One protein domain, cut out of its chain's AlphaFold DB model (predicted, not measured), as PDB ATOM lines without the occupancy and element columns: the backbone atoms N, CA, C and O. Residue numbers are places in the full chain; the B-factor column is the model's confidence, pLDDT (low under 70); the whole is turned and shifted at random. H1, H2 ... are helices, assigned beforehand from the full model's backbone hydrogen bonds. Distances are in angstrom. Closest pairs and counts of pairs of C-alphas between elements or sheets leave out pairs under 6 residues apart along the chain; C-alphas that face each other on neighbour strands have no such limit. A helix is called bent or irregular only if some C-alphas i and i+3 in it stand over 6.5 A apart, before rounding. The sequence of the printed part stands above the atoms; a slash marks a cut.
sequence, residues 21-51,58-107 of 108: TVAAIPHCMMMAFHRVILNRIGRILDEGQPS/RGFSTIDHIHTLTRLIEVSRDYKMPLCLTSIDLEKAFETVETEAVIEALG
ATOM      1  N   THR A  21     162.439 227.429 135.553       56.31
ATOM      2  CA  THR A  21     161.094 226.947 135.205       56.31
ATOM      3  C   THR A  21     160.009 227.589 136.078       56.31
ATOM      4  O   THR A  21     158.957 227.979 135.572       56.31
ATOM      5  N   VAL A  22     160.253 227.758 137.383       63.16
ATOM      6  CA  VAL A  22     159.284 228.373 138.310       63.16
ATOM      7  C   VAL A  22     159.124 229.875 138.054       63.16
ATOM      8  O   VAL A  22     158.005 230.376 138.137       63.16
ATOM      9  N   ALA A  23     160.190 230.592 137.680       64.00
ATOM     10  CA  ALA A  23     160.107 232.006 137.297       64.00
ATOM     11  C   ALA A  23     159.423 232.223 135.930       64.00
ATOM     12  O   ALA A  23     158.788 233.257 135.705       64.00
ATOM     13  N   ALA A  24     159.489 231.237 135.030       71.94
ATOM     14  CA  ALA A  24     158.835 231.294 133.726       71.94
ATOM     15  C   ALA A  24     157.299 231.173 133.806       71.94
ATOM     16  O   ALA A  24     156.604 231.709 132.942       71.94
ATOM     17  N   ILE A  25     156.755 230.515 134.842       74.56
ATOM     18  CA  ILE A  25     155.302 230.322 135.009       74.56
ATOM     19  C   ILE A  25     154.561 231.661 135.229       74.56
ATOM     20  O   ILE A  25     153.622 231.950 134.486       74.56
ATOM     21  N   PRO A  26     154.956 232.542 136.169       80.38
ATOM     22  CA  PRO A  26     154.357 233.873 136.289       80.38
ATOM     23  C   PRO A  26     154.454 234.701 135.004       80.38
ATOM     24  O   PRO A  26     153.496 235.375 134.624       80.38
ATOM     25  N   HIS A  27     155.588 234.616 134.303       81.56
ATOM     26  CA  HIS A  27     155.816 235.348 133.063       81.56
ATOM     27  C   HIS A  27     154.881 234.889 131.932       81.56
ATOM     28  O   HIS A  27     154.243 235.717 131.276       81.56
ATOM     29  N   CYS A  28     154.716 233.577 131.737       86.19
ATOM     30  CA  CYS A  28     153.809 233.058 130.714       86.19
ATOM     31  C   CYS A  28     152.337 233.344 131.046       86.19
ATOM     32  O   CYS A  28     151.558 233.668 130.145       86.19
ATOM     33  N   MET A  29     151.964 233.331 132.333       88.19
ATOM     34  CA  MET A  29     150.641 233.781 132.765       88.19
ATOM     35  C   MET A  29     150.410 235.254 132.412       88.19
ATOM     36  O   MET A  29     149.371 235.576 131.838       88.19
ATOM     37  N   MET A  30     151.366 236.148 132.686       86.44
ATOM     38  CA  MET A  30     151.243 237.573 132.346       86.44
ATOM     39  C   MET A  30     151.070 237.810 130.844       86.44
ATOM     40  O   MET A  30     150.197 238.582 130.447       86.44
ATOM     41  N   MET A  31     151.815 237.093 130.000       91.00
ATOM     42  CA  MET A  31     151.635 237.153 128.545       91.00
ATOM     43  C   MET A  31     150.233 236.700 128.113       91.00
ATOM     44  O   MET A  31     149.612 237.329 127.250       91.00
ATOM     45  N   ALA A  32     149.707 235.634 128.722       93.44
ATOM     46  CA  ALA A  32     148.361 235.148 128.435       93.44
ATOM     47  C   ALA A  32     147.290 236.170 128.847       93.44
ATOM     48  O   ALA A  32     146.411 236.491 128.044       93.44
ATOM     49  N   PHE A  33     147.391 236.731 130.056       92.44
ATOM     50  CA  PHE A  33     146.477 237.771 130.534       92.44
ATOM     51  C   PHE A  33     146.522 239.017 129.653       92.44
ATOM     52  O   PHE A  33     145.468 239.496 129.234       92.44
ATOM     53  N   HIS A  34     147.718 239.494 129.300       92.19
ATOM     54  CA  HIS A  34     147.888 240.635 128.406       92.19
ATOM     55  C   HIS A  34     147.178 240.405 127.067       92.19
ATOM     56  O   HIS A  34     146.404 241.249 126.621       92.19
ATOM     57  N   ARG A  35     147.339 239.221 126.464       94.31
ATOM     58  CA  ARG A  35     146.666 238.877 125.206       94.31
ATOM     59  C   ARG A  35     145.143 238.825 125.344       94.31
ATOM     60  O   ARG A  35     144.439 239.282 124.447       94.31
ATOM     61  N   VAL A  36     144.623 238.281 126.444       96.06
ATOM     62  CA  VAL A  36     143.174 238.253 126.709       96.06
ATOM     63  C   VAL A  36     142.617 239.668 126.848       96.06
ATOM     64  O   VAL A  36     141.570 239.957 126.272       96.06
ATOM     65  N   ILE A  37     143.309 240.547 127.576       93.56
ATOM     66  CA  ILE A  37     142.912 241.949 127.750       93.56
ATOM     67  C   ILE A  37     142.949 242.676 126.404       93.56
ATOM     68  O   ILE A  37     141.931 243.235 125.999       93.56
ATOM     69  N   LEU A  38     144.061 242.591 125.666       93.25
ATOM     70  CA  LEU A  38     144.205 243.214 124.346       93.25
ATOM     71  C   LEU A  38     143.121 242.763 123.368       93.25
ATOM     72  O   LEU A  38     142.544 243.592 122.677       93.25
ATOM     73  N   ASN A  39     142.785 241.474 123.328       94.56
ATOM     74  CA  ASN A  39     141.730 240.982 122.439       94.56
ATOM     75  C   ASN A  39     140.342 241.542 122.794       94.56
ATOM     76  O   ASN A  39     139.475 241.604 121.925       94.56
ATOM     77  N   ARG A  40     140.112 241.923 124.056       94.19
ATOM     78  CA  ARG A  40     138.842 242.506 124.510       94.19
ATOM     79  C   ARG A  40     138.747 243.994 124.191       94.19
ATOM     80  O   ARG A  40     137.706 244.429 123.710       94.19
ATOM     81  N   ILE A  41     139.811 244.756 124.451       93.19
ATOM     82  CA  ILE A  41     139.809 246.221 124.293       93.19
ATOM     83  C   ILE A  41     140.319 246.688 122.926       93.19
ATOM     84  O   ILE A  41     140.069 247.822 122.540       93.19
ATOM     85  N   GLY A  42     141.002 245.822 122.175       93.25
ATOM     86  CA  GLY A  42     141.741 246.191 120.966       93.25
ATOM     87  C   GLY A  42     140.884 246.876 119.910       93.25
ATOM     88  O   GLY A  42     141.317 247.862 119.336       93.25
ATOM     89  N   ARG A  43     139.634 246.435 119.724       92.69
ATOM     90  CA  ARG A  43     138.710 247.092 118.788       92.69
ATOM     91  C   ARG A  43     138.383 248.530 119.200       92.69
ATOM     92  O   ARG A  43     138.354 249.402 118.345       92.69
ATOM     93  N   ILE A  44     138.153 248.771 120.492       93.19
ATOM     94  CA  ILE A  44     137.844 250.108 121.020       93.19
ATOM     95  C   ILE A  44     139.064 251.019 120.853       93.19
ATOM     96  O   ILE A  44     138.927 252.153 120.408       93.19
ATOM     97  N   LEU A  45     140.261 250.500 121.144       92.44
ATOM     98  CA  LEU A  45     141.509 251.235 120.939       92.44
ATOM     99  C   LEU A  45     141.749 251.550 119.455       92.44
ATOM    100  O   LEU A  45     142.093 252.680 119.128       92.44
ATOM    101  N   ASP A  46     141.531 250.586 118.557       92.62
ATOM    102  CA  ASP A  46     141.692 250.781 117.112       92.62
ATOM    103  C   ASP A  46     140.694 251.808 116.549       92.62
ATOM    104  O   ASP A  46     141.066 252.589 115.671       92.62
ATOM    105  N   GLU A  47     139.446 251.810 117.031       91.88
ATOM    106  CA  GLU A  47     138.396 252.769 116.648       91.88
ATOM    107  C   GLU A  47     138.653 254.171 117.234       91.88
ATOM    108  O   GLU A  47     138.359 255.170 116.579       91.88
ATOM    109  N   GLY A  48     139.222 254.258 118.441       90.81
ATOM    110  CA  GLY A  48     139.546 255.519 119.117       90.81
ATOM    111  C   GLY A  48     140.832 256.194 118.629       90.81
ATOM    112  O   GLY A  48     141.091 257.344 118.984       90.81
ATOM    113  N   GLN A  49     141.648 255.506 117.828       92.88
ATOM    114  CA  GLN A  49     142.892 256.061 117.302       92.88
ATOM    115  C   GLN A  49     142.678 256.934 116.056       92.88
ATOM    116  O   GLN A  49     141.881 256.587 115.178       92.88
ATOM    117  N   PRO A  50     143.441 258.035 115.922       91.88
ATOM    118  CA  PRO A  50     143.355 258.916 114.762       91.88
ATOM    119  C   PRO A  50     143.794 258.204 113.470       91.88
ATOM    120  O   PRO A  50     144.516 257.202 113.501       91.88
ATOM    121  N   SER A  51     143.366 258.710 112.312       89.19
ATOM    122  CA  SER A  51     143.695 258.133 110.995       89.19
ATOM    123  C   SER A  51     145.194 258.112 110.707       89.19
ATOM    124  O   SER A  51     145.675 257.217 110.019       89.19
ATOM    125  N   ARG A  58     146.583 247.027 113.359       89.12
ATOM    126  CA  ARG A  58     146.526 245.961 112.359       89.12
ATOM    127  C   ARG A  58     146.081 246.524 111.008       89.12
ATOM    128  O   ARG A  58     145.039 247.154 110.913       89.12
ATOM    129  N   GLY A  59     146.836 246.214 109.955       91.06
ATOM    130  CA  GLY A  59     146.494 246.601 108.580       91.06
ATOM    131  C   GLY A  59     146.927 248.015 108.188       91.06
ATOM    132  O   GLY A  59     146.699 248.406 107.049       91.06
ATOM    133  N   PHE A  60     147.584 248.749 109.089       92.31
ATOM    134  CA  PHE A  60     148.169 250.054 108.799       92.31
ATOM    135  C   PHE A  60     149.670 249.929 108.538       92.31
ATOM    136  O   PHE A  60     150.342 249.019 109.029       92.31
ATOM    137  N   SER A  61     150.196 250.847 107.734       93.44
ATOM    138  CA  SER A  61     151.604 250.912 107.360       93.44
ATOM    139  C   SER A  61     152.048 252.366 107.260       93.44
ATOM    140  O   SER A  61     151.248 253.260 107.003       93.44
ATOM    141  N   THR A  62     153.343 252.611 107.431       94.81
ATOM    142  CA  THR A  62     153.937 253.939 107.243       94.81
ATOM    143  C   THR A  62     154.219 254.265 105.777       94.81
ATOM    144  O   THR A  62     154.645 255.378 105.487       94.81
ATOM    145  N   ILE A  63     153.972 253.331 104.847       95.75
ATOM    146  CA  ILE A  63     154.229 253.518 103.409       95.75
ATOM    147  C   ILE A  63     153.506 254.758 102.874       95.75
ATOM    148  O   ILE A  63     154.150 255.597 102.248       95.75
ATOM    149  N   ASP A  64     152.213 254.915 103.165       92.25
ATOM    150  CA  ASP A  64     151.425 256.049 102.667       92.25
ATOM    151  C   ASP A  64     151.894 257.378 103.270       92.25
ATOM    152  O   ASP A  64     152.003 258.386 102.566       92.25
ATOM    153  N   HIS A  65     152.259 257.377 104.556       93.50
ATOM    154  CA  HIS A  65     152.825 258.547 105.229       93.50
ATOM    155  C   HIS A  65     154.168 258.960 104.616       93.50
ATOM    156  O   HIS A  65     154.367 260.133 104.299       93.50
ATOM    157  N   ILE A  66     155.076 258.004 104.396       95.81
ATOM    158  CA  ILE A  66     156.383 258.251 103.772       95.81
ATOM    159  C   ILE A  66     156.188 258.758 102.345       95.81
ATOM    160  O   ILE A  66     156.778 259.771 101.978       95.81
ATOM    161  N   HIS A  67     155.330 258.104 101.562       96.75
ATOM    162  CA  HIS A  67     155.047 258.506 100.189       96.75
ATOM    163  C   HIS A  67     154.500 259.938 100.120       96.75
ATOM    164  O   HIS A  67     154.977 260.748  99.325       96.75
ATOM    165  N   THR A  68     153.559 260.277 101.004       95.94
ATOM    166  CA  THR A  68     152.979 261.623 101.102       95.94
ATOM    167  C   THR A  68     154.035 262.664 101.467       95.94
ATOM    168  O   THR A  68     154.108 263.711 100.824       95.94
ATOM    169  N   LEU A  69     154.897 262.377 102.449       96.62
ATOM    170  CA  LEU A  69     155.989 263.273 102.836       96.62
ATOM    171  C   LEU A  69     156.999 263.471 101.701       96.62
ATOM    172  O   LEU A  69     157.377 264.607 101.417       96.62
ATOM    173  N   THR A  70     157.405 262.398 101.017       97.88
ATOM    174  CA  THR A  70     158.284 262.486  99.844       97.88
ATOM    175  C   THR A  70     157.661 263.375  98.776       97.88
ATOM    176  O   THR A  70     158.314 264.301  98.295       97.88
ATOM    177  N   ARG A  71     156.376 263.166  98.469       98.25
ATOM    178  CA  ARG A  71     155.668 263.964  97.469       98.25
ATOM    179  C   ARG A  71     155.567 265.436  97.861       98.25
ATOM    180  O   ARG A  71     155.756 266.307  97.016       98.25
ATOM    181  N   LEU A  72     155.294 265.723  99.132       97.81
ATOM    182  CA  LEU A  72     155.228 267.087  99.653       97.81
ATOM    183  C   LEU A  72     156.576 267.811  99.510       97.81
ATOM    184  O   LEU A  72     156.613 268.969  99.095       97.81
ATOM    185  N   ILE A  73     157.682 267.120  99.802       97.75
ATOM    186  CA  ILE A  73     159.043 267.653  99.647       97.75
ATOM    187  C   ILE A  73     159.351 267.961  98.176       97.75
ATOM    188  O   ILE A  73     159.896 269.025  97.882       97.75
ATOM    189  N   GLU A  74     159.007 267.059  97.254       98.19
ATOM    190  CA  GLU A  74     159.179 267.266  95.808       98.19
ATOM    191  C   GLU A  74     158.411 268.494  95.320       98.19
ATOM    192  O   GLU A  74     158.999 269.412  94.754       98.19
ATOM    193  N   VAL A  75     157.110 268.556  95.618       98.38
ATOM    194  CA  VAL A  75     156.240 269.663  95.205       98.38
ATOM    195  C   VAL A  75     156.758 270.987  95.764       98.38
ATOM    196  O   VAL A  75     156.883 271.964  95.028       98.38
ATOM    197  N   SER A  76     157.132 271.039  97.043       97.94
ATOM    198  CA  SER A  76     157.660 272.273  97.628       97.94
ATOM    199  C   SER A  76     158.924 272.765  96.920       97.94
ATOM    200  O   SER A  76     159.095 273.972  96.731       97.94
ATOM    201  N   ARG A  77     159.800 271.844  96.498       96.94
ATOM    202  CA  ARG A  77     161.006 272.165  95.726       96.94
ATOM    203  C   ARG A  77     160.666 272.697  94.336       96.94
ATOM    204  O   ARG A  77     161.228 273.718  93.946       96.94
ATOM    205  N   ASP A  78     159.732 272.058  93.637       98.25
ATOM    206  CA  ASP A  78     159.313 272.449  92.287       98.25
ATOM    207  C   ASP A  78     158.721 273.865  92.260       98.25
ATOM    208  O   ASP A  78     159.077 274.686  91.413       98.25
ATOM    209  N   TYR A  79     157.874 274.190  93.242       97.94
ATOM    210  CA  TYR A  79     157.250 275.512  93.365       97.94
ATOM    211  C   TYR A  79     158.118 276.545  94.097       97.94
ATOM    212  O   TYR A  79     157.681 277.680  94.290       97.94
ATOM    213  N   LYS A  80     159.349 276.187  94.496       96.94
ATOM    214  CA  LYS A  80     160.268 277.040  95.273       96.94
ATOM    215  C   LYS A  80     159.623 277.604  96.545       96.94
ATOM    216  O   LYS A  80     159.939 278.715  96.972       96.94
ATOM    217  N   MET A  81     158.716 276.839  97.144       97.25
ATOM    218  CA  MET A  81     158.085 277.189  98.407       97.25
ATOM    219  C   MET A  81     158.948 276.695  99.573       97.25
ATOM    220  O   MET A  81     159.516 275.602  99.494       97.25
ATOM    221  N   PRO A  82     159.068 277.470 100.661       94.81
ATOM    222  CA  PRO A  82     159.723 276.991 101.868       94.81
ATOM    223  C   PRO A  82     158.845 275.937 102.561       94.81
ATOM    224  O   PRO A  82     157.677 276.191 102.846       94.81
ATOM    225  N   LEU A  83     159.425 274.772 102.863       95.69
ATOM    226  CA  LEU A  83     158.801 273.702 103.649       95.69
ATOM    227  C   LEU A  83     159.605 273.473 104.928       95.69
ATOM    228  O   LEU A  83     160.823 273.305 104.876       95.69
ATOM    229  N   CYS A  84     158.912 273.435 106.064       95.44
ATOM    230  CA  CYS A  84     159.466 273.045 107.355       95.44
ATOM    231  C   CYS A  84     158.831 271.718 107.783       95.44
ATOM    232  O   CYS A  84     157.610 271.581 107.738       95.44
ATOM    233  N   LEU A  85     159.657 270.755 108.190       94.50
ATOM    234  CA  LEU A  85     159.223 269.479 108.751       94.50
ATOM    235  C   LEU A  85     159.844 269.327 110.138       94.50
ATOM    236  O   LEU A  85     161.035 269.585 110.314       94.50
ATOM    237  N   THR A  86     159.051 268.893 111.114       94.94
ATOM    238  CA  THR A  86     159.510 268.664 112.488       94.94
ATOM    239  C   THR A  86     159.215 267.227 112.881       94.94
ATOM    240  O   THR A  86     158.060 266.808 112.893       94.94
ATOM    241  N   SER A  87     160.265 266.469 113.194       92.00
ATOM    242  CA  SER A  87     160.153 265.142 113.798       92.00
ATOM    243  C   SER A  87     160.149 265.271 115.317       92.00
ATOM    244  O   SER A  87     161.030 265.929 115.873       92.00
ATOM    245  N   ILE A  88     159.191 264.625 115.972       94.62
ATOM    246  CA  ILE A  88     159.109 264.541 117.430       94.62
ATOM    247  C   ILE A  88     159.342 263.082 117.804       94.62
ATOM    248  O   ILE A  88     158.632 262.206 117.314       94.62
ATOM    249  N   ASP A  89     160.335 262.843 118.653       93.81
ATOM    250  CA  ASP A  89     160.609 261.540 119.253       93.81
ATOM    251  C   ASP A  89     160.582 261.690 120.775       93.81
ATOM    252  O   ASP A  89     161.051 262.697 121.312       93.81
ATOM    253  N   LEU A  90     159.964 260.729 121.459       93.88
ATOM    254  CA  LEU A  90     159.750 260.785 122.901       93.88
ATOM    255  C   LEU A  90     160.826 259.974 123.617       93.88
ATOM    256  O   LEU A  90     161.004 258.783 123.355       93.88
ATOM    257  N   GLU A  91     161.497 260.593 124.585       95.25
ATOM    258  CA  GLU A  91     162.465 259.884 125.414       95.25
ATOM    259  C   GLU A  91     161.747 258.870 126.317       95.25
ATOM    260  O   GLU A  91     160.873 259.223 127.110       95.25
ATOM    261  N   LYS A  92     162.139 257.592 126.199       93.88
ATOM    262  CA  LYS A  92     161.669 256.493 127.060       93.88
ATOM    263  C   LYS A  92     160.139 256.386 127.139       93.88
ATOM    264  O   LYS A  92     159.587 256.145 128.208       93.88
ATOM    265  N   ALA A  93     159.461 256.499 125.997       91.88
ATOM    266  CA  ALA A  93     158.002 256.586 125.886       91.88
ATOM    267  C   ALA A  93     157.182 255.509 126.627       91.88
ATOM    268  O   ALA A  93     156.007 255.736 126.872       91.88
ATOM    269  N   PHE A  94     157.759 254.348 126.963       89.19
ATOM    270  CA  PHE A  94     157.092 253.306 127.757       89.19
ATOM    271  C   PHE A  94     157.443 253.340 129.250       89.19
ATOM    272  O   PHE A  94     156.678 252.830 130.059       89.19
ATOM    273  N   GLU A  95     158.589 253.915 129.623       95.25
ATOM    274  CA  GLU A  95     159.029 254.011 131.022       95.25
ATOM    275  C   GLU A  95     158.472 255.265 131.706       95.25
ATOM    276  O   GLU A  95     158.377 255.303 132.929       95.25
ATOM    277  N   THR A  96     158.120 256.294 130.928       95.81
ATOM    278  CA  THR A  96     157.686 257.610 131.426       95.81
ATOM    279  C   THR A  96     156.168 257.790 131.463       95.81
ATOM    280  O   THR A  96     155.690 258.880 131.764       95.81
ATOM    281  N   VAL A  97     155.395 256.738 131.177       94.25
ATOM    282  CA  VAL A  97     153.927 256.798 131.178       94.25
ATOM    283  C   VAL A  97     153.390 256.766 132.610       94.25
ATOM    284  O   VAL A  97     153.651 255.823 133.358       94.25
ATOM    285  N   GLU A  98     152.588 257.766 132.976       96.00
ATOM    286  CA  GLU A  98     151.889 257.807 134.264       96.00
ATOM    287  C   GLU A  98     150.730 256.798 134.289       96.00
ATOM    288  O   GLU A  98     149.901 256.746 133.377       96.00
ATOM    289  N   THR A  99     150.659 255.980 135.343       94.75
ATOM    290  CA  THR A  99     149.651 254.909 135.444       94.75
ATOM    291  C   THR A  99     148.241 255.483 135.580       94.75
ATOM    292  O   THR A  99     147.297 254.968 134.984       94.75
ATOM    293  N   GLU A 100     148.103 256.581 136.316       96.12
ATOM    294  CA  GLU A 100     146.857 257.315 136.521       96.12
ATOM    295  C   GLU A 100     146.287 257.817 135.191       96.12
ATOM    296  O   GLU A 100     145.106 257.600 134.917       96.12
ATOM    297  N   ALA A 101     147.137 258.384 134.330       95.19
ATOM    298  CA  ALA A 101     146.739 258.860 133.007       95.19
ATOM    299  C   ALA A 101     146.225 257.718 132.112       95.19
ATOM    300  O   ALA A 101     145.245 257.887 131.389       95.19
ATOM    301  N   VAL A 102     146.843 256.532 132.182       92.75
ATOM    302  CA  VAL A 102     146.379 255.350 131.430       92.75
ATOM    303  C   VAL A 102     145.025 254.864 131.942       92.75
ATOM    304  O   VAL A 102     144.155 254.531 131.139       92.75
ATOM    305  N   ILE A 103     144.823 254.822 133.261       93.88
ATOM    306  CA  ILE A 103     143.547 254.396 133.853       93.88
ATOM    307  C   ILE A 103     142.428 255.375 133.481       93.88
ATOM    308  O   ILE A 103     141.344 254.931 133.107       93.88
ATOM    309  N   GLU A 104     142.687 256.681 133.532       94.50
ATOM    310  CA  GLU A 104     141.730 257.708 133.115       94.50
ATOM    311  C   GLU A 104     141.392 257.592 131.621       94.50
ATOM    312  O   GLU A 104     140.217 257.596 131.250       94.50
ATOM    313  N   ALA A 105     142.401 257.406 130.764       90.81
ATOM    314  CA  ALA A 105     142.207 257.253 129.323       90.81
ATOM    315  C   ALA A 105     141.396 256.000 128.949       90.81
ATOM    316  O   ALA A 105     140.685 256.013 127.948       90.81
ATOM    317  N   LEU A 106     141.494 254.923 129.737       88.88
ATOM    318  CA  LEU A 106     140.748 253.676 129.529       88.88
ATOM    319  C   LEU A 106     139.377 253.644 130.229       88.88
ATOM    320  O   LEU A 106     138.610 252.709 129.995       88.88
ATOM    321  N   GLY A 107     139.090 254.596 131.121       85.56
ATOM    322  CA  GLY A 107     137.858 254.650 131.916       85.56
ATOM    323  C   GLY A 107     136.695 255.417 131.274       85.56
ATOM    324  O   GLY A 107     135.576 255.323 131.783       85.56
TER     325      GLY A 107
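This is residues 21 to 51 and 58 to 107 of the 108 residues of the protein "Reverse transcriptase domain-containing protein" of Haemonchus contortus (UniProt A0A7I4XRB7). Three separate helices are strung along an open, elongated frame: a long kinked arm, H1, whose residues 21 to 40 stick out; H2; then residues 79 to 98, which fold back from H2's end to short H3. The printed part has 81 residues with three named helices, in order H1, H2, H3, and no named strand; it is all helix and extended, with a radius of gyration of the C-alphas of 20.1 A. It spans 64 by 32 by 27 A, only just elongated.

Find C-alpha 21 at (161.094, 226.947, 135.205); H1 runs to residue 48, 39.2 A. H2, residues 63 to 78, covers 22.5 A. H3, residues 99 to 107, ends at (137.858, 254.650, 131.916).

Near residue 41, H1 has a kink of 53 degrees and is irregular, C-alphas 40 and 43 being 7.3 A apart. H1, H2 and H3 are apart from one another. Every O i to N i+4 pair is within hydrogen-bond range in H2 and H3, and 20 of 24 in H1.

The farthest C-alphas, Val 22 and Tyr 79, are 65.2 A apart. Residues 52 to 57 are not printed; C-alphas 51 and 58 are 12.6 A apart across this cut. H2 to H3 is a long link. Look for pLDDT under 70 at residues 21 to 23.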